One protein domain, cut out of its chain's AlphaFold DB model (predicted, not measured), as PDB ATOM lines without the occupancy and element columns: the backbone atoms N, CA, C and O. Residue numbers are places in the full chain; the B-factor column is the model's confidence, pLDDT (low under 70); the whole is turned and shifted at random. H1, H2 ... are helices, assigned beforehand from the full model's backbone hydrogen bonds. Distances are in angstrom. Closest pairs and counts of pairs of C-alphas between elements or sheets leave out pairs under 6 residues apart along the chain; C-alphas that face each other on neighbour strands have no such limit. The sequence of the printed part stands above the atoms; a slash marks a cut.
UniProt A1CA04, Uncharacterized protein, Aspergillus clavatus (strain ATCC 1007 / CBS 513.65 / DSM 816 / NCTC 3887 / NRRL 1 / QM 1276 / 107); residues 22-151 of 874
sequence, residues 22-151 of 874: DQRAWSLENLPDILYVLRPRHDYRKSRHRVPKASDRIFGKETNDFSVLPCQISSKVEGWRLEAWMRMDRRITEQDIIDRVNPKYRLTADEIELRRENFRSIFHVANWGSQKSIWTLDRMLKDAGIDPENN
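AT A GLANCE: This is residues 22 to 151 of the 874 residues of an uncharacterized protein of Aspergillus clavatus (strain ATCC 1007 / CBS 513.65 / DSM 816 / NCTC 3887 / NRRL 1 / QM 1276 / 107) (UniProt A1CA04). This domain has little regular structure: a long looping stretch, residues 22 to 78, leads into a small group where H1 and short H2 pack on H3, while H4 sits towards one end of the long axis. The printed part has 130 residues, four named helices, H1 to H4, and no named strand: all helix, with 42 residues in named elements. It is compact, radius of gyration of the C-alphas 15.8 A, spanning 51 by 30 by 28 A.

HOW THE PARTS SIT: Past residue 78 find H1, residues 79 to 88. It touches H3, residues 109 to 122, at Gly 79 and Arg 115, closest C-alphas 4.4 A apart, about perpendicular at 82 degrees. H2, residues 94 to 98, touches residues 109 to 112 of H3 alone; closest C-alphas, Glu 94 and Ala 109, 5.5 A. H4, residues 131 to 143, is apart from the others. Every helix O i to N i+4 pair is within hydrogen-bond range.

IN THESE COORDINATES: Find C-alpha 79 at (-2.486, -21.078, -5.444); H1 runs 14.7 A, H3 20.1 A. H4 runs 18.3 A to C-alpha 143 at (3.365, -34.842, -27.222).

THE WHOLE: The printed part has no cut. Residues 42 to 49 have pLDDT under 70.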
ATOM      1  N   ASP A  22      -9.152 -33.579   6.341       77.19
ATOM      2  CA  ASP A  22      -8.839 -34.205   5.041       77.19
ATOM      3  C   ASP A  22      -7.682 -33.536   4.276       77.19
ATOM      4  O   ASP A  22      -7.313 -33.970   3.187       77.19
ATOM      5  N   GLN A  23      -7.109 -32.463   4.835       86.94
ATOM      6  CA  GLN A  23      -6.067 -31.639   4.209       86.94
ATOM      7  C   GLN A  23      -4.721 -31.746   4.939       86.94
ATOM      8  O   GLN A  23      -3.735 -31.157   4.502       86.94
ATOM      9  N   ARG A  24      -4.658 -32.508   6.043       81.06
ATOM     10  CA  ARG A  24      -3.443 -32.695   6.861       81.06
ATOM     11  C   ARG A  24      -2.277 -33.328   6.105       81.06
ATOM     12  O   ARG A  24      -1.136 -33.110   6.486       81.06
ATOM     13  N   ALA A  25      -2.570 -34.121   5.077       80.75
ATOM     14  CA  ALA A  25      -1.566 -34.793   4.261       80.75
ATOM     15  C   ALA A  25      -1.078 -33.949   3.069       80.75
ATOM     16  O   ALA A  25      -0.153 -34.378   2.388       80.75
ATOM     17  N   TRP A  26      -1.697 -32.798   2.777       86.69
ATOM     18  CA  TRP A  26      -1.370 -32.027   1.575       86.69
ATOM     19  C   TRP A  26      -0.123 -31.159   1.771       86.69
ATOM     20  O   TRP A  26      -0.059 -30.349   2.699       86.69
ATOM     21  N   SER A  27       0.815 -31.256   0.835       82.62
ATOM     22  CA  SER A  27       1.999 -30.396   0.730       82.62
ATOM     23  C   SER A  27       2.310 -30.111  -0.746       82.62
ATOM     24  O   SER A  27       1.595 -30.578  -1.630       82.62
ATOM     25  N   LEU A  28       3.379 -29.362  -1.035       75.44
ATOM     26  CA  LEU A  28       3.887 -29.225  -2.411       75.44
ATOM     27  C   LEU A  28       4.441 -30.550  -2.970       75.44
ATOM     28  O   LEU A  28       4.424 -30.747  -4.179       75.44
ATOM     29  N   GLU A  29       4.893 -31.450  -2.094       74.44
ATOM     30  CA  GLU A  29       5.410 -32.787  -2.425       74.44
ATOM     31  C   GLU A  29       4.286 -33.835  -2.521       74.44
ATOM     32  O   GLU A  29       4.439 -34.859  -3.178       74.44
ATOM     33  N   ASN A  30       3.140 -33.578  -1.880       81.88
ATOM     34  CA  ASN A  30       1.961 -34.439  -1.884       81.88
ATOM     35  C   ASN A  30       0.701 -33.616  -2.196       81.88
ATOM     36  O   ASN A  30      -0.112 -33.306  -1.316       81.88
ATOM     37  N   LEU A  31       0.572 -33.214  -3.460       85.94
ATOM     38  CA  LEU A  31      -0.573 -32.459  -3.965       85.94
ATOM     39  C   LEU A  31      -1.823 -33.359  -4.076       85.94
ATOM     40  O   LEU A  31      -1.719 -34.499  -4.530       85.94
ATOM     41  N   PRO A  32      -3.031 -32.870  -3.725       87.88
ATOM     42  CA  PRO A  32      -4.250 -33.674  -3.802       87.88
ATOM     43  C   PRO A  32      -4.619 -34.045  -5.247       87.88
ATOM     44  O   PRO A  32      -4.671 -33.177  -6.120       87.88
ATOM     45  N   ASP A  33      -4.980 -35.317  -5.475       85.94
ATOM     46  CA  ASP A  33      -5.228 -35.908  -6.807       85.94
ATOM     47  C   ASP A  33      -6.167 -35.093  -7.709       85.94
ATOM     48  O   ASP A  33      -6.003 -35.063  -8.929       85.94
ATOM     49  N   ILE A  34      -7.125 -34.374  -7.116       88.19
ATOM     50  CA  ILE A  34      -8.078 -33.503  -7.815       88.19
ATOM     51  C   ILE A  34      -7.401 -32.439  -8.707       88.19
ATOM     52  O   ILE A  34      -7.973 -32.016  -9.717       88.19
ATOM     53  N   LEU A  35      -6.180 -32.013  -8.369       90.00
ATOM     54  CA  LEU A  35      -5.398 -31.066  -9.166       90.00
ATOM     55  C   LEU A  35      -4.946 -31.683 -10.493       90.00
ATOM     56  O   LEU A  35      -5.075 -31.038 -11.531       90.00
ATOM     57  N   TYR A  36      -4.534 -32.949 -10.486       89.81
ATOM     58  CA  TYR A  36      -4.087 -33.657 -11.687       89.81
ATOM     59  C   TYR A  36      -5.241 -34.057 -12.621       89.81
ATOM     60  O   TYR A  36      -5.012 -34.489 -13.744       89.81
ATOM     61  N   VAL A  37      -6.504 -33.924 -12.203       90.00
ATOM     62  CA  VAL A  37      -7.655 -34.324 -13.026       90.00
ATOM     63  C   VAL A  37      -7.828 -33.375 -14.230       90.00
ATOM     64  O   VAL A  37      -8.241 -32.218 -14.086       90.00
ATOM     65  N   LEU A  38      -7.558 -33.888 -15.438       88.19
ATOM     66  CA  LEU A  38      -7.549 -33.146 -16.710       88.19
ATOM     67  C   LEU A  38      -8.929 -32.570 -17.069       88.19
ATOM     68  O   LEU A  38      -9.043 -31.419 -17.498       88.19
ATOM     69  N   ARG A  39      -9.993 -33.366 -16.901       89.19
ATOM     70  CA  ARG A  39     -11.382 -32.988 -17.210       89.19
ATOM     71  C   ARG A  39     -12.298 -33.337 -16.029       89.19
ATOM     72  O   ARG A  39     -12.150 -34.414 -15.449       89.19
ATOM     73  N   PRO A  40     -13.276 -32.481 -15.676       84.81
ATOM     74  CA  PRO A  40     -14.182 -32.757 -14.567       84.81
ATOM     75  C   PRO A  40     -15.049 -33.992 -14.856       84.81
ATOM     76  O   PRO A  40     -15.872 -33.976 -15.775       84.81
ATOM     77  N   ARG A  41     -14.878 -35.043 -14.042       78.31
ATOM     78  CA  ARG A  41     -15.760 -36.221 -13.995       78.31
ATOM     79  C   ARG A  41     -17.182 -35.834 -13.568       78.31
ATOM     80  O   ARG A  41     -17.435 -34.706 -13.137       78.31
ATOM     81  N   HIS A  42     -18.122 -36.772 -13.702       66.12
ATOM     82  CA  HIS A  42     -19.537 -36.546 -13.393       66.12
ATOM     83  C   HIS A  42     -19.760 -36.061 -11.950       66.12
ATOM     84  O   HIS A  42     -20.623 -35.224 -11.702       66.12
ATOM     85  N   ASP A  43     -18.930 -36.528 -11.028       62.38
ATOM     86  CA  ASP A  43     -19.024 -36.287  -9.585       62.38
ATOM     87  C   ASP A  43     -18.599 -34.854  -9.209       62.38
ATOM     88  O   ASP A  43     -19.082 -34.290  -8.233       62.38
ATOM     89  N   TYR A  44     -17.781 -34.215 -10.056       61.91
ATOM     90  CA  TYR A  44     -17.372 -32.807  -9.943       61.91
ATOM     91  C   TYR A  44     -18.240 -31.874 -10.813       61.91
ATOM     92  O   TYR A  44     -17.879 -30.724 -11.102       61.91
ATOM     93  N   ARG A  45     -19.391 -32.355 -11.295       57.38
ATOM     94  CA  ARG A  45     -20.375 -31.560 -12.041       57.38
ATOM     95  C   ARG A  45     -21.234 -30.773 -11.050       57.38
ATOM     96  O   ARG A  45     -21.633 -31.313 -10.029       57.38
ATOM     97  N   LYS A  46     -21.523 -29.496 -11.352       52.69
ATOM     98  CA  LYS A  46     -22.174 -28.538 -10.428       52.69
ATOM     99  C   LYS A  46     -23.342 -29.152  -9.638       52.69
ATOM    100  O   LYS A  46     -24.456 -29.244 -10.155       52.69
ATOM    101  N   SER A  47     -23.097 -29.480  -8.369       53.19
ATOM    102  CA  SER A  47     -24.149 -29.812  -7.411       53.19
ATOM    103  C   SER A  47     -25.087 -28.611  -7.283       53.19
ATOM    104  O   SER A  47     -24.638 -27.495  -7.025       53.19
ATOM    105  N   ARG A  48     -26.393 -28.819  -7.484       54.88
ATOM    106  CA  ARG A  48     -27.420 -27.773  -7.292       54.88
ATOM    107  C   ARG A  48     -28.080 -27.851  -5.911       54.88
ATOM    108  O   ARG A  48     -29.060 -27.156  -5.657       54.88
ATOM    109  N   HIS A  49     -27.520 -28.654  -5.004       63.31
ATOM    110  CA  HIS A  49     -27.877 -28.623  -3.589       63.31
ATOM    111  C   HIS A  49     -27.506 -27.261  -2.997       63.31
ATOM    112  O   HIS A  49     -26.371 -26.794  -3.151       63.31
ATOM    113  N   ARG A  50     -28.463 -26.634  -2.308       71.50
ATOM    114  CA  ARG A  50     -28.240 -25.395  -1.558       71.50
ATOM    115  C   ARG A  50     -27.169 -25.652  -0.498       71.50
ATOM    116  O   ARG A  50     -27.295 -26.592   0.280       71.50
ATOM    117  N   VAL A  51     -26.130 -24.823  -0.484       82.06
ATOM    118  CA  VAL A  51     -25.127 -24.835   0.585       82.06
ATOM    119  C   VAL A  51     -25.811 -24.339   1.869       82.06
ATOM    120  O   VAL A  51     -26.509 -23.316   1.798       82.06
ATOM    121  N   PRO A  52     -25.703 -25.040   3.012       83.19
ATOM    122  CA  PRO A  52     -26.165 -24.497   4.284       83.19
ATOM    123  C   PRO A  52     -25.342 -23.256   4.673       83.19
ATOM    124  O   PRO A  52     -24.281 -22.986   4.109       83.19
ATOM    125  N   LYS A  53     -25.843 -22.466   5.626       86.69
ATOM    126  CA  LYS A  53     -25.014 -21.474   6.323       86.69
ATOM    127  C   LYS A  53     -24.326 -22.160   7.498       86.69
ATOM    128  O   LYS A  53     -24.931 -23.040   8.110       86.69
ATOM    129  N   ALA A  54     -23.098 -21.751   7.803       82.88
ATOM    130  CA  ALA A  54     -22.431 -22.182   9.026       82.88
ATOM    131  C   ALA A  54     -23.248 -21.728  10.250       82.88
ATOM    132  O   ALA A  54     -23.860 -20.657  10.220       82.88
ATOM    133  N   SER A  55     -23.259 -22.528  11.320       74.56
ATOM    134  CA  SER A  55     -23.858 -22.124  12.603       74.56
ATOM    135  C   SER A  55     -23.127 -20.931  13.221       74.56
ATOM    136  O   SER A  55     -23.738 -20.096  13.888       74.56
ATOM    137  N   ASP A  56     -21.822 -20.853  12.964       75.25
ATOM    138  CA  ASP A  56     -20.895 -19.968  13.649       75.25
ATOM    139  C   ASP A  56     -20.469 -18.836  12.705       75.25
ATOM    140  O   ASP A  56     -20.104 -19.060  11.547       75.25
ATOM    141  N   ARG A  57     -20.501 -17.593  13.197       82.75
ATOM    142  CA  ARG A  57     -20.176 -16.407  12.392       82.75
ATOM    143  C   ARG A  57     -18.668 -16.175  12.287       82.75
ATOM    144  O   ARG A  57     -18.068 -15.520  13.140       82.75
ATOM    145  N   ILE A  58     -18.074 -16.660  11.200       83.06
ATOM    146  CA  ILE A  58     -16.665 -16.431  10.846       83.06
ATOM    147  C   ILE A  58     -16.434 -14.923  10.645       83.06
ATOM    148  O   ILE A  58     -17.085 -14.296   9.812       83.06
ATOM    149  N   PHE A  59     -15.561 -14.319  11.460       83.19
ATOM    150  CA  PHE A  59     -15.308 -12.865  11.508       83.19
ATOM    151  C   PHE A  59     -16.582 -11.992  11.545       83.19
ATOM    152  O   PHE A  59     -16.626 -10.901  10.981       83.19
ATOM    153  N   GLY A  60     -17.645 -12.481  12.198       78.44
ATOM    154  CA  GLY A  60     -18.941 -11.795  12.290       78.44
ATOM    155  C   GLY A  60     -19.854 -11.943  11.062       78.44
ATOM    156  O   GLY A  60     -21.013 -11.532  11.132       78.44
ATOM    157  N   LYS A  61     -19.382 -12.562   9.972       83.12
ATOM    158  CA  LYS A  61     -20.140 -12.821   8.736       83.12
ATOM    159  C   LYS A  61     -20.849 -14.179   8.771       83.12
ATOM    160  O   LYS A  61     -20.399 -15.121   9.414       83.12
ATOM    161  N   GLU A  62     -21.945 -14.301   8.023       86.31
ATOM    162  CA  GLU A  62     -22.648 -15.576   7.810       86.31
ATOM    163  C   GLU A  62     -22.131 -16.269   6.547       86.31
ATOM    164  O   GLU A  62     -22.625 -16.046   5.438       86.31
ATOM    165  N   THR A  63     -21.119 -17.116   6.703       89.25
ATOM    166  CA  THR A  63     -20.482 -17.845   5.600       89.25
ATOM    167  C   THR A  63     -21.305 -19.049   5.140       89.25
ATOM    168  O   THR A  63     -22.119 -19.612   5.876       89.25
ATOM    169  N   ASN A  64     -21.117 -19.446   3.881       89.56
ATOM    170  CA  ASN A  64     -21.655 -20.705   3.368       89.56
ATOM    171  C   ASN A  64     -20.806 -21.870   3.904       89.56
ATOM    172  O   ASN A  64     -19.573 -21.804   3.860       89.56
ATOM    173  N   ASP A  65     -21.451 -22.912   4.423       87.81
ATOM    174  CA  ASP A  65     -20.791 -24.071   5.026       87.81
ATOM    175  C   ASP A  65     -20.344 -25.083   3.960       87.81
ATOM    176  O   ASP A  65     -21.153 -25.673   3.241       87.81
ATOM    177  N   PHE A  66     -19.030 -25.261   3.856       88.94
ATOM    178  CA  PHE A  66     -18.376 -26.105   2.866       88.94
ATOM    179  C   PHE A  66     -17.440 -27.074   3.577       88.94
ATOM    180  O   PHE A  66     -16.410 -26.655   4.101       88.94
ATOM    181  N   SER A  67     -17.728 -28.373   3.486       85.81
ATOM    182  CA  SER A  67     -16.950 -29.469   4.090       85.81
ATOM    183  C   SER A  67     -15.535 -29.667   3.517       85.81
ATOM    184  O   SER A  67     -14.922 -30.706   3.740       85.81
ATOM    185  N   VAL A  68     -15.046 -28.718   2.714       87.88
ATOM    186  CA  VAL A  68     -13.683 -28.679   2.161       87.88
ATOM    187  C   VAL A  68     -12.999 -27.326   2.391       87.88
ATOM    188  O   VAL A  68     -11.865 -27.150   1.951       87.88
ATOM    189  N   LEU A  69     -13.645 -26.363   3.060       91.44
ATOM    190  CA  LEU A  69     -13.032 -25.083   3.422       91.44
ATOM    191  C   LEU A  69     -12.789 -25.011   4.935       91.44
ATOM    192  O   LEU A  69     -13.734 -25.167   5.708       91.44
ATOM    193  N   PRO A  70     -11.560 -24.687   5.376       89.56
ATOM    194  CA  PRO A  70     -11.291 -24.302   6.759       89.56
ATOM    195  C   PRO A  70     -12.212 -23.177   7.264       89.56
ATOM    196  O   PRO A  70     -12.714 -22.362   6.488       89.56
ATOM    197  N   CYS A  71     -12.387 -23.079   8.583       85.88
ATOM    198  CA  CYS A  71     -13.102 -21.962   9.215       85.88
ATOM    199  C   CYS A  71     -12.308 -20.638   9.211       85.88
ATOM    200  O   CYS A  71     -12.895 -19.575   9.372       85.88
ATOM    201  N   GLN A  72     -10.994 -20.691   8.993       88.31
ATOM    202  CA  GLN A  72     -10.121 -19.529   8.821       88.31
ATOM    203  C   GLN A  72      -9.107 -19.837   7.718       88.31
ATOM    204  O   GLN A  72      -8.548 -20.933   7.684       88.31
ATOM    205  N   ILE A  73      -8.863 -18.885   6.823       92.25
ATOM    206  CA  ILE A  73      -7.931 -19.001   5.699       92.25
ATOM    207  C   ILE A  73      -6.915 -17.854   5.788       92.25
ATOM    208  O   ILE A  73      -7.269 -16.715   6.081       92.25
ATOM    209  N   SER A  74      -5.638 -18.154   5.550       91.06
ATOM    210  CA  SER A  74      -4.582 -17.140   5.489       91.06
ATOM    211  C   SER A  74      -4.736 -16.239   4.265       91.06
ATOM    212  O   SER A  74      -4.951 -16.727   3.156       91.06
ATOM    213  N   SER A  75      -4.467 -14.939   4.412       88.50
ATOM    214  CA  SER A  75      -4.264 -14.039   3.260       88.50
ATOM    215  C   SER A  75      -3.096 -14.476   2.358       88.50
ATOM    216  O   SER A  75      -3.047 -14.127   1.179       88.50
ATOM    217  N   LYS A  76      -2.175 -15.298   2.878       87.12
ATOM    218  CA  LYS A  76      -0.999 -15.852   2.187       87.12
ATOM    219  C   LYS A  76      -1.237 -17.277   1.643       87.12
ATOM    220  O   LYS A  76      -0.283 -17.941   1.257       87.12
ATOM    221  N   VAL A  77      -2.493 -17.745   1.594       90.69
ATOM    222  CA  VAL A  77      -2.866 -19.082   1.088       90.69
ATOM    223  C   VAL A  77      -2.379 -19.346  -0.346       90.69
ATOM    224  O   VAL A  77      -2.351 -18.453  -1.201       90.69
ATOM    225  N   GLU A  78      -1.990 -20.595  -0.592       89.25
ATOM    226  CA  GLU A  78      -1.275 -21.046  -1.781       89.25
ATOM    227  C   GLU A  78      -2.203 -21.263  -2.988       89.25
ATOM    228  O   GLU A  78      -3.305 -21.806  -2.866       89.25
ATOM    229  N   GLY A  79      -1.724 -20.928  -4.194       86.94
ATOM    230  CA  GLY A  79      -2.486 -21.078  -5.444       86.94
ATOM    231  C   GLY A  79      -2.964 -22.506  -5.738       86.94
ATOM    232  O   GLY A  79      -4.051 -22.687  -6.287       86.94
ATOM    233  N   TRP A  80      -2.194 -23.516  -5.318       90.25
ATOM    234  CA  TRP A  80      -2.564 -24.928  -5.445       90.25
ATOM    235  C   TRP A  80      -3.725 -25.311  -4.520       90.25
ATOM    236  O   TRP A  80      -4.629 -26.036  -4.931       90.25
ATOM    237  N   ARG A  81      -3.749 -24.778  -3.290       91.62
ATOM    238  CA  ARG A  81      -4.787 -25.064  -2.290       91.62
ATOM    239  C   ARG A  81      -6.111 -24.401  -2.682       91.62
ATOM    240  O   ARG A  81      -7.155 -25.049  -2.650       91.62
ATOM    241  N   LEU A  82      -6.039 -23.154  -3.164       93.12
ATOM    242  CA  LEU A  82      -7.160 -22.419  -3.768       93.12
ATOM    243  C   LEU A  82      -7.788 -23.184  -4.950       93.12
ATOM    244  O   LEU A  82      -9.005 -23.364  -5.006       93.12
ATOM    245  N   GLU A  83      -6.961 -23.666  -5.884       93.12
ATOM    246  CA  GLU A  83      -7.423 -24.435  -7.046       93.12
ATOM    247  C   GLU A  83      -7.986 -25.813  -6.648       93.12
ATOM    248  O   GLU A  83      -8.967 -26.257  -7.243       93.12
ATOM    249  N   ALA A  84      -7.438 -26.471  -5.618       91.62
ATOM    250  CA  ALA A  84      -7.953 -27.746  -5.115       91.62
ATOM    251  C   ALA A  84      -9.365 -27.597  -4.521       91.62
ATOM    252  O   ALA A  84     -10.272 -28.345  -4.898       91.62
ATOM    253  N   TRP A  85      -9.576 -26.603  -3.648       92.50
ATOM    254  CA  TRP A  85     -10.882 -26.314  -3.039       92.50
ATOM    255  C   TRP A  85     -11.975 -26.097  -4.095       92.50
ATOM    256  O   TRP A  85     -12.985 -26.803  -4.087       92.50
ATOM    257  N   MET A  86     -11.740 -25.207  -5.065       90.88
ATOM    258  CA  MET A  86     -12.720 -24.889  -6.115       90.88
ATOM    259  C   MET A  86     -12.969 -26.021  -7.129       90.88
ATOM    260  O   MET A  86     -13.913 -25.942  -7.921       90.88
ATOM    261  N   ARG A  87     -12.150 -27.082  -7.131       88.19
ATOM    262  CA  ARG A  87     -12.405 -28.301  -7.916       88.19
ATOM    263  C   ARG A  87     -13.265 -29.308  -7.172       88.19
ATOM    264  O   ARG A  87     -14.188 -29.851  -7.777       88.19
ATOM    265  N   MET A  88     -12.974 -29.551  -5.891       86.19
ATOM    266  CA  MET A  88     -13.759 -30.483  -5.073       86.19
ATOM    267  C   MET A  88     -15.186 -29.973  -4.876       86.19
ATOM    268  O   MET A  88     -16.124 -30.761  -4.968       86.19
ATOM    269  N   ASP A  89     -15.370 -28.659  -4.703       86.31
ATOM    270  CA  ASP A  89     -16.694 -28.046  -4.779       86.31
ATOM    271  C   ASP A  89     -16.715 -26.786  -5.654       86.31
ATOM    272  O   ASP A  89     -16.375 -25.679  -5.242       86.31
ATOM    273  N   ARG A  90     -17.233 -26.953  -6.877       82.12
ATOM    274  CA  ARG A  90     -17.423 -25.883  -7.872       82.12
ATOM    275  C   ARG A  90     -18.550 -24.890  -7.532       82.12
ATOM    276  O   ARG A  90     -18.961 -24.124  -8.409       82.12
ATOM    277  N   ARG A  91     -19.117 -24.959  -6.321       85.06
ATOM    278  CA  ARG A  91     -19.995 -23.935  -5.732       85.06
ATOM    279  C   ARG A  91     -19.210 -22.886  -4.937       85.06
ATOM    280  O   ARG A  91     -19.766 -21.817  -4.717       85.06
ATOM    281  N   ILE A  92     -17.975 -23.184  -4.521       89.81
ATOM    282  CA  ILE A  92     -17.094 -22.236  -3.829       89.81
ATOM    283  C   ILE A  92     -16.748 -21.099  -4.788       89.81
ATOM    284  O   ILE A  92     -16.286 -21.340  -5.904       89.81
ATOM    285  N   THR A  93     -16.971 -19.872  -4.332       91.06
ATOM    286  CA  THR A  93     -16.551 -18.643  -5.008       91.06
ATOM    287  C   THR A  93     -15.318 -18.044  -4.338       91.06
ATOM    288  O   THR A  93     -14.944 -18.403  -3.221       91.06
ATOM    289  N   GLU A  94     -14.704 -17.076  -5.006       92.50
ATOM    290  CA  GLU A  94     -13.656 -16.219  -4.459       92.50
ATOM    291  C   GLU A  94     -14.141 -15.528  -3.164       92.50
ATOM    292  O   GLU A  94     -13.408 -15.476  -2.176       92.50
ATOM    293  N   GLN A  95     -15.413 -15.109  -3.112       92.00
ATOM    294  CA  GLN A  95     -16.019 -14.485  -1.929       92.00
ATOM    295  C   GLN A  95     -16.113 -15.438  -0.727       92.00
ATOM    296  O   GLN A  95     -15.866 -15.019   0.401       92.00
ATOM    297  N   ASP A  96     -16.406 -16.727  -0.943       92.62
ATOM    298  CA  ASP A  96     -16.472 -17.728   0.136       92.62
ATOM    299  C   ASP A  96     -15.119 -17.959   0.830       92.62
ATOM    300  O   ASP A  96     -15.081 -18.467   1.956       92.62
ATOM    301  N   ILE A  97     -14.027 -17.598   0.148       93.38
ATOM    302  CA  ILE A  97     -12.650 -17.631   0.645       93.38
ATOM    303  C   ILE A  97     -12.307 -16.292   1.313       93.38
ATOM    304  O   ILE A  97     -11.803 -16.296   2.433       93.38
ATOM    305  N   ILE A  98     -12.643 -15.156   0.689       93.06
ATOM    306  CA  ILE A  98     -12.441 -13.807   1.253       93.06
ATOM    307  C   ILE A  98     -13.193 -13.639   2.586       93.06
ATOM    308  O   ILE A  98     -12.638 -13.106   3.543       93.06
ATOM    309  N   ASP A  99     -14.415 -14.164   2.711       91.25
ATOM    310  CA  ASP A  99     -15.188 -14.136   3.965       91.25
ATOM    311  C   ASP A  99     -14.613 -15.039   5.077       91.25
ATOM    312  O   ASP A  99     -15.084 -14.989   6.213       91.25
ATOM    313  N   ARG A 100     -13.588 -15.846   4.768       91.50
ATOM    314  CA  ARG A 100     -12.812 -16.664   5.714       91.50
ATOM    315  C   ARG A 100     -11.406 -16.123   5.982       91.50
ATOM    316  O   ARG A 100     -10.694 -16.705   6.800       91.50
ATOM    317  N   VAL A 101     -11.000 -15.036   5.328       90.81
ATOM    318  CA  VAL A 101      -9.782 -14.296   5.675       90.81
ATOM    319  C   VAL A 101     -10.121 -13.277   6.760       90.81
ATOM    320  O   VAL A 101     -11.169 -12.632   6.727       90.81
ATOM    321  N   ASN A 102      -9.233 -13.136   7.742       87.88
ATOM    322  CA  ASN A 102      -9.344 -12.118   8.783       87.88
ATOM    323  C   ASN A 102      -9.341 -10.710   8.140       87.88
ATOM    324  O   ASN A 102      -8.345 -10.376   7.496       87.88
ATOM    325  N   PRO A 103     -10.375  -9.862   8.339       85.94
ATOM    326  CA  PRO A 103     -10.504  -8.549   7.685       85.94
ATOM    327  C   PRO A 103      -9.344  -7.562   7.889       85.94
ATOM    328  O   PRO A 103      -9.233  -6.596   7.138       85.94
ATOM    329  N   LYS A 104      -8.467  -7.796   8.876       85.75
ATOM    330  CA  LYS A 104      -7.181  -7.093   9.048       85.75
ATOM    331  C   LYS A 104      -6.256  -7.237   7.827       85.75
ATOM    332  O   LYS A 104      -5.403  -6.382   7.602       85.75
ATOM    333  N   TYR A 105      -6.414  -8.308   7.051       85.88
ATOM    334  CA  TYR A 105      -5.595  -8.634   5.892       85.88
ATOM    335  C   TYR A 105      -6.402  -8.501   4.602       85.88
ATOM    336  O   TYR A 105      -7.419  -9.169   4.417       85.88
ATOM    337  N   ARG A 106      -5.923  -7.658   3.684       80.75
ATOM    338  CA  ARG A 106      -6.484  -7.545   2.332       80.75
ATOM    339  C   ARG A 106      -6.121  -8.809   1.530       80.75
ATOM    340  O   ARG A 106      -4.963  -9.220   1.520       80.75
ATOM    341  N   LEU A 107      -7.126  -9.423   0.905       88.88
ATOM    342  CA  LEU A 107      -7.001 -10.442  -0.143       88.88
ATOM    343  C   LEU A 107      -8.125 -10.190  -1.155       88.88
ATOM    344  O   LEU A 107      -9.291 -10.165  -0.758       88.88
ATOM    345  N   THR A 108      -7.798 -10.001  -2.432       88.62
ATOM    346  CA  THR A 108      -8.791  -9.700  -3.479       88.62
ATOM    347  C   THR A 108      -9.132 -10.921  -4.345       88.62
ATOM    348  O   THR A 108      -8.437 -11.940  -4.336       88.62
ATOM    349  N   ALA A 109     -10.221 -10.837  -5.117       89.00
ATOM    350  CA  ALA A 109     -10.620 -11.910  -6.030       89.00
ATOM    351  C   ALA A 109      -9.624 -12.097  -7.197       89.00
ATOM    352  O   ALA A 109      -9.313 -13.239  -7.547       89.00
ATOM    353  N   ASP A 110      -9.058 -11.011  -7.740       85.88
ATOM    354  CA  ASP A 110      -8.003 -11.085  -8.760       85.88
ATOM    355  C   ASP A 110      -6.704 -11.671  -8.184       85.88
ATOM    356  O   ASP A 110      -6.051 -12.460  -8.862       85.88
ATOM    357  N   GLU A 111      -6.347 -11.401  -6.921       86.50
ATOM    358  CA  GLU A 111      -5.206 -12.072  -6.275       86.50
ATOM    359  C   GLU A 111      -5.423 -13.588  -6.133       86.50
ATOM    360  O   GLU A 111      -4.488 -14.368  -6.338       86.50
ATOM    361  N   ILE A 112      -6.647 -14.022  -5.814       89.94
ATOM    362  CA  ILE A 112      -7.015 -15.445  -5.758       89.94
ATOM    363  C   ILE A 112      -6.874 -16.092  -7.145       89.94
ATOM    364  O   ILE A 112      -6.203 -17.122  -7.268       89.94
ATOM    365  N   GLU A 113      -7.448 -15.503  -8.199       91.56
ATOM    366  CA  GLU A 113      -7.386 -16.091  -9.546       91.56
ATOM    367  C   GLU A 113      -5.990 -15.979 -10.184       91.56
ATOM    368  O   GLU A 113      -5.578 -16.898 -10.895       91.56
ATOM    369  N   LEU A 114      -5.207 -14.941  -9.868       87.75
ATOM    370  CA  LEU A 114      -3.807 -14.809 -10.282       87.75
ATOM    371  C   LEU A 114      -2.930 -15.901  -9.654       87.75
ATOM    372  O   LEU A 114      -2.175 -16.565 -10.366       87.75
ATOM    373  N   ARG A 115      -3.063 -16.162  -8.344       88.88
ATOM    374  CA  ARG A 115      -2.348 -17.272  -7.678       88.88
ATOM    375  C   ARG A 115      -2.718 -18.624  -8.289       88.88
ATOM    376  O   ARG A 115      -1.840 -19.464  -8.494       88.88
ATOM    377  N   ARG A 116      -3.995 -18.829  -8.631       93.56
ATOM    378  CA  ARG A 116      -4.464 -20.031  -9.339       93.56
ATOM    379  C   ARG A 116      -3.943 -20.105 -10.771       93.56
ATOM    380  O   ARG A 116      -3.605 -21.188 -11.232       93.56
ATOM    381  N   GLU A 117      -3.882 -19.001 -11.516       89.12
ATOM    382  CA  GLU A 117      -3.314 -18.988 -12.870       89.12
ATOM    383  C   GLU A 117      -1.820 -19.300 -12.865       89.12
ATOM    384  O   GLU A 117      -1.401 -20.179 -13.614       89.12
ATOM    385  N   ASN A 118      -1.055 -18.684 -11.964       84.44
ATOM    386  CA  ASN A 118       0.368 -18.968 -11.800       84.44
ATOM    387  C   ASN A 118       0.600 -20.452 -11.480       84.44
ATOM    388  O   ASN A 118       1.381 -21.107 -12.169       84.44
ATOM    389  N   PHE A 119      -0.143 -21.023 -10.521       88.44
ATOM    390  CA  PHE A 119      -0.061 -22.456 -10.222       88.44
ATOM    391  C   PHE A 119      -0.425 -23.336 -11.433       88.44
ATOM    392  O   PHE A 119       0.338 -24.231 -11.789       88.44
ATOM    393  N   ARG A 120      -1.551 -23.060 -12.107       90.94
ATOM    394  CA  ARG A 120      -1.999 -23.818 -13.293       90.94
ATOM    395  C   ARG A 120      -0.995 -23.759 -14.447       90.94
ATOM    396  O   ARG A 120      -0.841 -24.749 -15.156       90.94
ATOM    397  N   SER A 121      -0.310 -22.627 -14.611       83.88
ATOM    398  CA  SER A 121       0.756 -22.443 -15.598       83.88
ATOM    399  C   SER A 121       1.978 -23.308 -15.268       83.88
ATOM    400  O   SER A 121       2.379 -24.134 -16.088       83.88
ATOM    401  N   ILE A 122       2.509 -23.183 -14.044       82.69
ATOM    402  CA  ILE A 122       3.745 -23.846 -13.593       82.69
ATOM    403  C   ILE A 122       3.576 -25.371 -13.492       82.69
ATOM    404  O   ILE A 122       4.413 -26.113 -13.987       82.69
ATOM    405  N   PHE A 123       2.482 -25.847 -12.889       83.62
ATOM    406  CA  PHE A 123       2.248 -27.276 -12.628       83.62
ATOM    407  C   PHE A 123       1.462 -27.983 -13.748       83.62
ATOM    408  O   PHE A 123       1.100 -29.151 -13.612       83.62
ATOM    409  N   HIS A 124       1.194 -27.276 -14.853       88.50
ATOM    410  CA  HIS A 124       0.485 -27.783 -16.035       88.50
ATOM    411  C   HIS A 124      -0.920 -28.351 -15.716       88.50
ATOM    412  O   HIS A 124      -1.366 -29.356 -16.266       88.50
ATOM    413  N   VAL A 125      -1.646 -27.663 -14.826       90.56
ATOM    414  CA  VAL A 125      -2.963 -28.074 -14.304       90.56
ATOM    415  C   VAL A 125      -4.112 -27.430 -15.099       90.56
ATOM    416  O   VAL A 125      -4.191 -26.214 -15.271       90.56
ATOM    417  N   ALA A 126      -5.046 -28.254 -15.586       89.25
ATOM    418  CA  ALA A 126      -6.030 -27.847 -16.593       89.25
ATOM    419  C   ALA A 126      -7.201 -27.015 -16.050       89.25
ATOM    420  O   ALA A 126      -8.024 -27.520 -15.288       89.25
ATOM    421  N   ASN A 127      -7.354 -25.765 -16.499       90.31
ATOM    422  CA  ASN A 127      -8.459 -24.893 -16.087       90.31
ATOM    423  C   ASN A 127      -9.816 -25.435 -16.594       90.31
ATOM    424  O   ASN A 127     -10.166 -25.284 -17.765       90.31
ATOM    425  N   TRP A 128     -10.622 -25.999 -15.688       86.31
ATOM    426  CA  TRP A 128     -11.954 -26.568 -15.957       86.31
ATOM    427  C   TRP A 128     -13.045 -25.558 -16.379       86.31
ATOM    428  O   TRP A 128     -14.178 -25.960 -16.669       86.31
ATOM    429  N   GLY A 129     -12.754 -24.255 -16.364       82.00
ATOM    430  CA  GLY A 129     -13.568 -23.207 -16.987       82.00
ATOM    431  C   GLY A 129     -13.156 -22.900 -18.434       82.00
ATOM    432  O   GLY A 129     -13.952 -22.359 -19.197       82.00
ATOM    433  N   SER A 130     -11.941 -23.282 -18.843       86.12
ATOM    434  CA  SER A 130     -11.360 -22.968 -20.150       86.12
ATOM    435  C   SER A 130     -11.112 -24.228 -20.976       86.12
ATOM    436  O   SER A 130     -10.081 -24.889 -20.865       86.12
ATOM    437  N   GLN A 131     -12.025 -24.514 -21.909       83.31
ATOM    438  CA  GLN A 131     -11.879 -25.634 -22.849       83.31
ATOM    439  C   GLN A 131     -10.565 -25.572 -23.654       83.31
ATOM    440  O   GLN A 131     -10.036 -26.613 -24.035       83.31
ATOM    441  N   LYS A 132     -10.018 -24.363 -23.870       86.88
ATOM    442  CA  LYS A 132      -8.708 -24.153 -24.501       86.88
ATOM    443  C   LYS A 132      -7.564 -24.695 -23.632       86.88
ATOM    444  O   LYS A 132      -6.694 -25.362 -24.170       86.88
ATOM    445  N   SER A 133      -7.578 -24.446 -22.318       88.00
ATOM    446  CA  SER A 133      -6.553 -24.958 -21.391       88.00
ATOM    447  C   SER A 133      -6.547 -26.486 -21.357       88.00
ATOM    448  O   SER A 133      -5.487 -27.088 -21.510       88.00
ATOM    449  N   ILE A 134      -7.733 -27.104 -21.273       88.50
ATOM    450  CA  ILE A 134      -7.883 -28.564 -21.347       88.50
ATOM    451  C   ILE A 134      -7.267 -29.107 -22.644       88.50
ATOM    452  O   ILE A 134      -6.515 -30.068 -22.593       88.50
ATOM    453  N   TRP A 135      -7.544 -28.497 -23.801       87.62
ATOM    454  CA  TRP A 135      -7.006 -28.964 -25.088       87.62
ATOM    455  C   TRP A 135      -5.510 -28.694 -25.290       87.62
ATOM    456  O   TRP A 135      -4.848 -29.476 -25.963       87.62
ATOM    457  N   THR A 136      -4.962 -27.616 -24.722       90.00
ATOM    458  CA  THR A 136      -3.508 -27.390 -24.714       90.00
ATOM    459  C   THR A 136      -2.800 -28.515 -23.960       90.00
ATOM    460  O   THR A 136      -1.824 -29.056 -24.469       90.00
ATOM    461  N   LEU A 137      -3.325 -28.919 -22.802       87.69
ATOM    462  CA  LEU A 137      -2.732 -29.978 -21.984       87.69
ATOM    463  C   LEU A 137      -3.008 -31.383 -22.535       87.69
ATOM    464  O   LEU A 137      -2.112 -32.211 -22.532       87.69
ATOM    465  N   ASP A 138      -4.187 -31.627 -23.114       89.75
ATOM    466  CA  ASP A 138      -4.502 -32.848 -23.875       89.75
ATOM    467  C   ASP A 138      -3.496 -33.099 -25.010       89.75
ATOM    468  O   ASP A 138      -3.103 -34.238 -25.263       89.75
ATOM    469  N   ARG A 139      -3.036 -32.020 -25.659       90.00
ATOM    470  CA  ARG A 139      -1.942 -32.077 -26.625       90.00
ATOM    471  C   ARG A 139      -0.586 -32.301 -25.955       90.00
ATOM    472  O   ARG A 139       0.139 -33.166 -26.419       90.00
ATOM    473  N   MET A 140      -0.236 -31.558 -24.903       86.19
ATOM    474  CA  MET A 140       1.057 -31.737 -24.219       86.19
ATOM    475  C   MET A 140       1.230 -33.160 -23.673       86.19
ATOM    476  O   MET A 140       2.324 -33.699 -23.751       86.19
ATOM    477  N   LEU A 141       0.152 -33.791 -23.193       86.94
ATOM    478  CA  LEU A 141       0.142 -35.184 -22.743       86.94
ATOM    479  C   LEU A 141       0.505 -36.127 -23.897       86.94
ATOM    480  O   LEU A 141       1.443 -36.907 -23.774       86.94
ATOM    481  N   LYS A 142      -0.153 -35.975 -25.056       87.19
ATOM    482  CA  LYS A 142       0.153 -36.737 -26.283       87.19
ATOM    483  C   LYS A 142       1.568 -36.491 -26.801       87.19
ATOM    484  O   LYS A 142       2.251 -37.447 -27.151       87.19
ATOM    485  N   ASP A 143       2.011 -35.235 -26.816       85.25
ATOM    486  CA  ASP A 143       3.365 -34.842 -27.222       85.25
ATOM    487  C   ASP A 143       4.432 -35.403 -26.236       85.25
ATOM    488  O   ASP A 143       5.584 -35.575 -26.626       85.25
ATOM    489  N   ALA A 144       4.044 -35.759 -24.999       81.88
ATOM    490  CA  ALA A 144       4.858 -36.445 -23.982       81.88
ATOM    491  C   ALA A 144       4.598 -37.970 -23.860       81.88
ATOM    492  O   ALA A 144       5.136 -38.611 -22.962       81.88
ATOM    493  N   GLY A 145       3.776 -38.567 -24.734       85.12
ATOM    494  CA  GLY A 145       3.468 -40.007 -24.724       85.12
ATOM    495  C   GLY A 145       2.477 -40.485 -23.650       85.12
ATOM    496  O   GLY A 145       2.244 -41.686 -23.534       85.12
ATOM    497  N   ILE A 146       1.865 -39.576 -22.888       84.31
ATOM    498  CA  ILE A 146       0.884 -39.880 -21.836       84.31
ATOM    499  C   ILE A 146      -0.526 -39.841 -22.440       84.31
ATOM    500  O   ILE A 146      -0.919 -38.846 -23.050       84.31
ATOM    501  N   ASP A 147      -1.318 -40.900 -22.260       84.69
ATOM    502  CA  ASP A 147      -2.678 -40.968 -22.811       84.69
ATOM    503  C   ASP A 147      -3.677 -40.080 -22.026       84.69
ATOM    504  O   ASP A 147      -3.921 -40.338 -20.838       84.69
ATOM    505  N   PRO A 148      -4.313 -39.068 -22.663       85.81
ATOM    506  CA  PRO A 148      -5.325 -38.227 -22.026       85.81
ATOM    507  C   PRO A 148      -6.625 -38.944 -21.637       85.81
ATOM    508  O   PRO A 148      -7.395 -38.368 -20.864       85.81
ATOM    509  N   GLU A 149      -6.910 -40.158 -22.132       85.56
ATOM    510  CA  GLU A 149      -8.108 -40.914 -21.723       85.56
ATOM    511  C   GLU A 149      -8.051 -41.347 -20.247       85.56
ATOM    512  O   GLU A 149      -9.086 -41.379 -19.576       85.56
ATOM    513  N   ASN A 150      -6.845 -41.493 -19.679       84.81
ATOM    514  CA  ASN A 150      -6.629 -41.632 -18.230       84.81
ATOM    515  C   ASN A 150      -7.146 -40.426 -17.419       84.81
ATOM    516  O   ASN A 150      -7.322 -40.510 -16.201       84.81
ATOM    517  N   ASN A 151      -7.417 -39.296 -18.084       85.69
ATOM    518  CA  ASN A 151      -7.968 -38.073 -17.506       85.69
ATOM    519  C   ASN A 151      -7.088 -37.459 -16.394       85.69
ATOM    520  O   ASN A 151      -7.601 -36.805 -15.480       85.69
TER     521      ASN A 151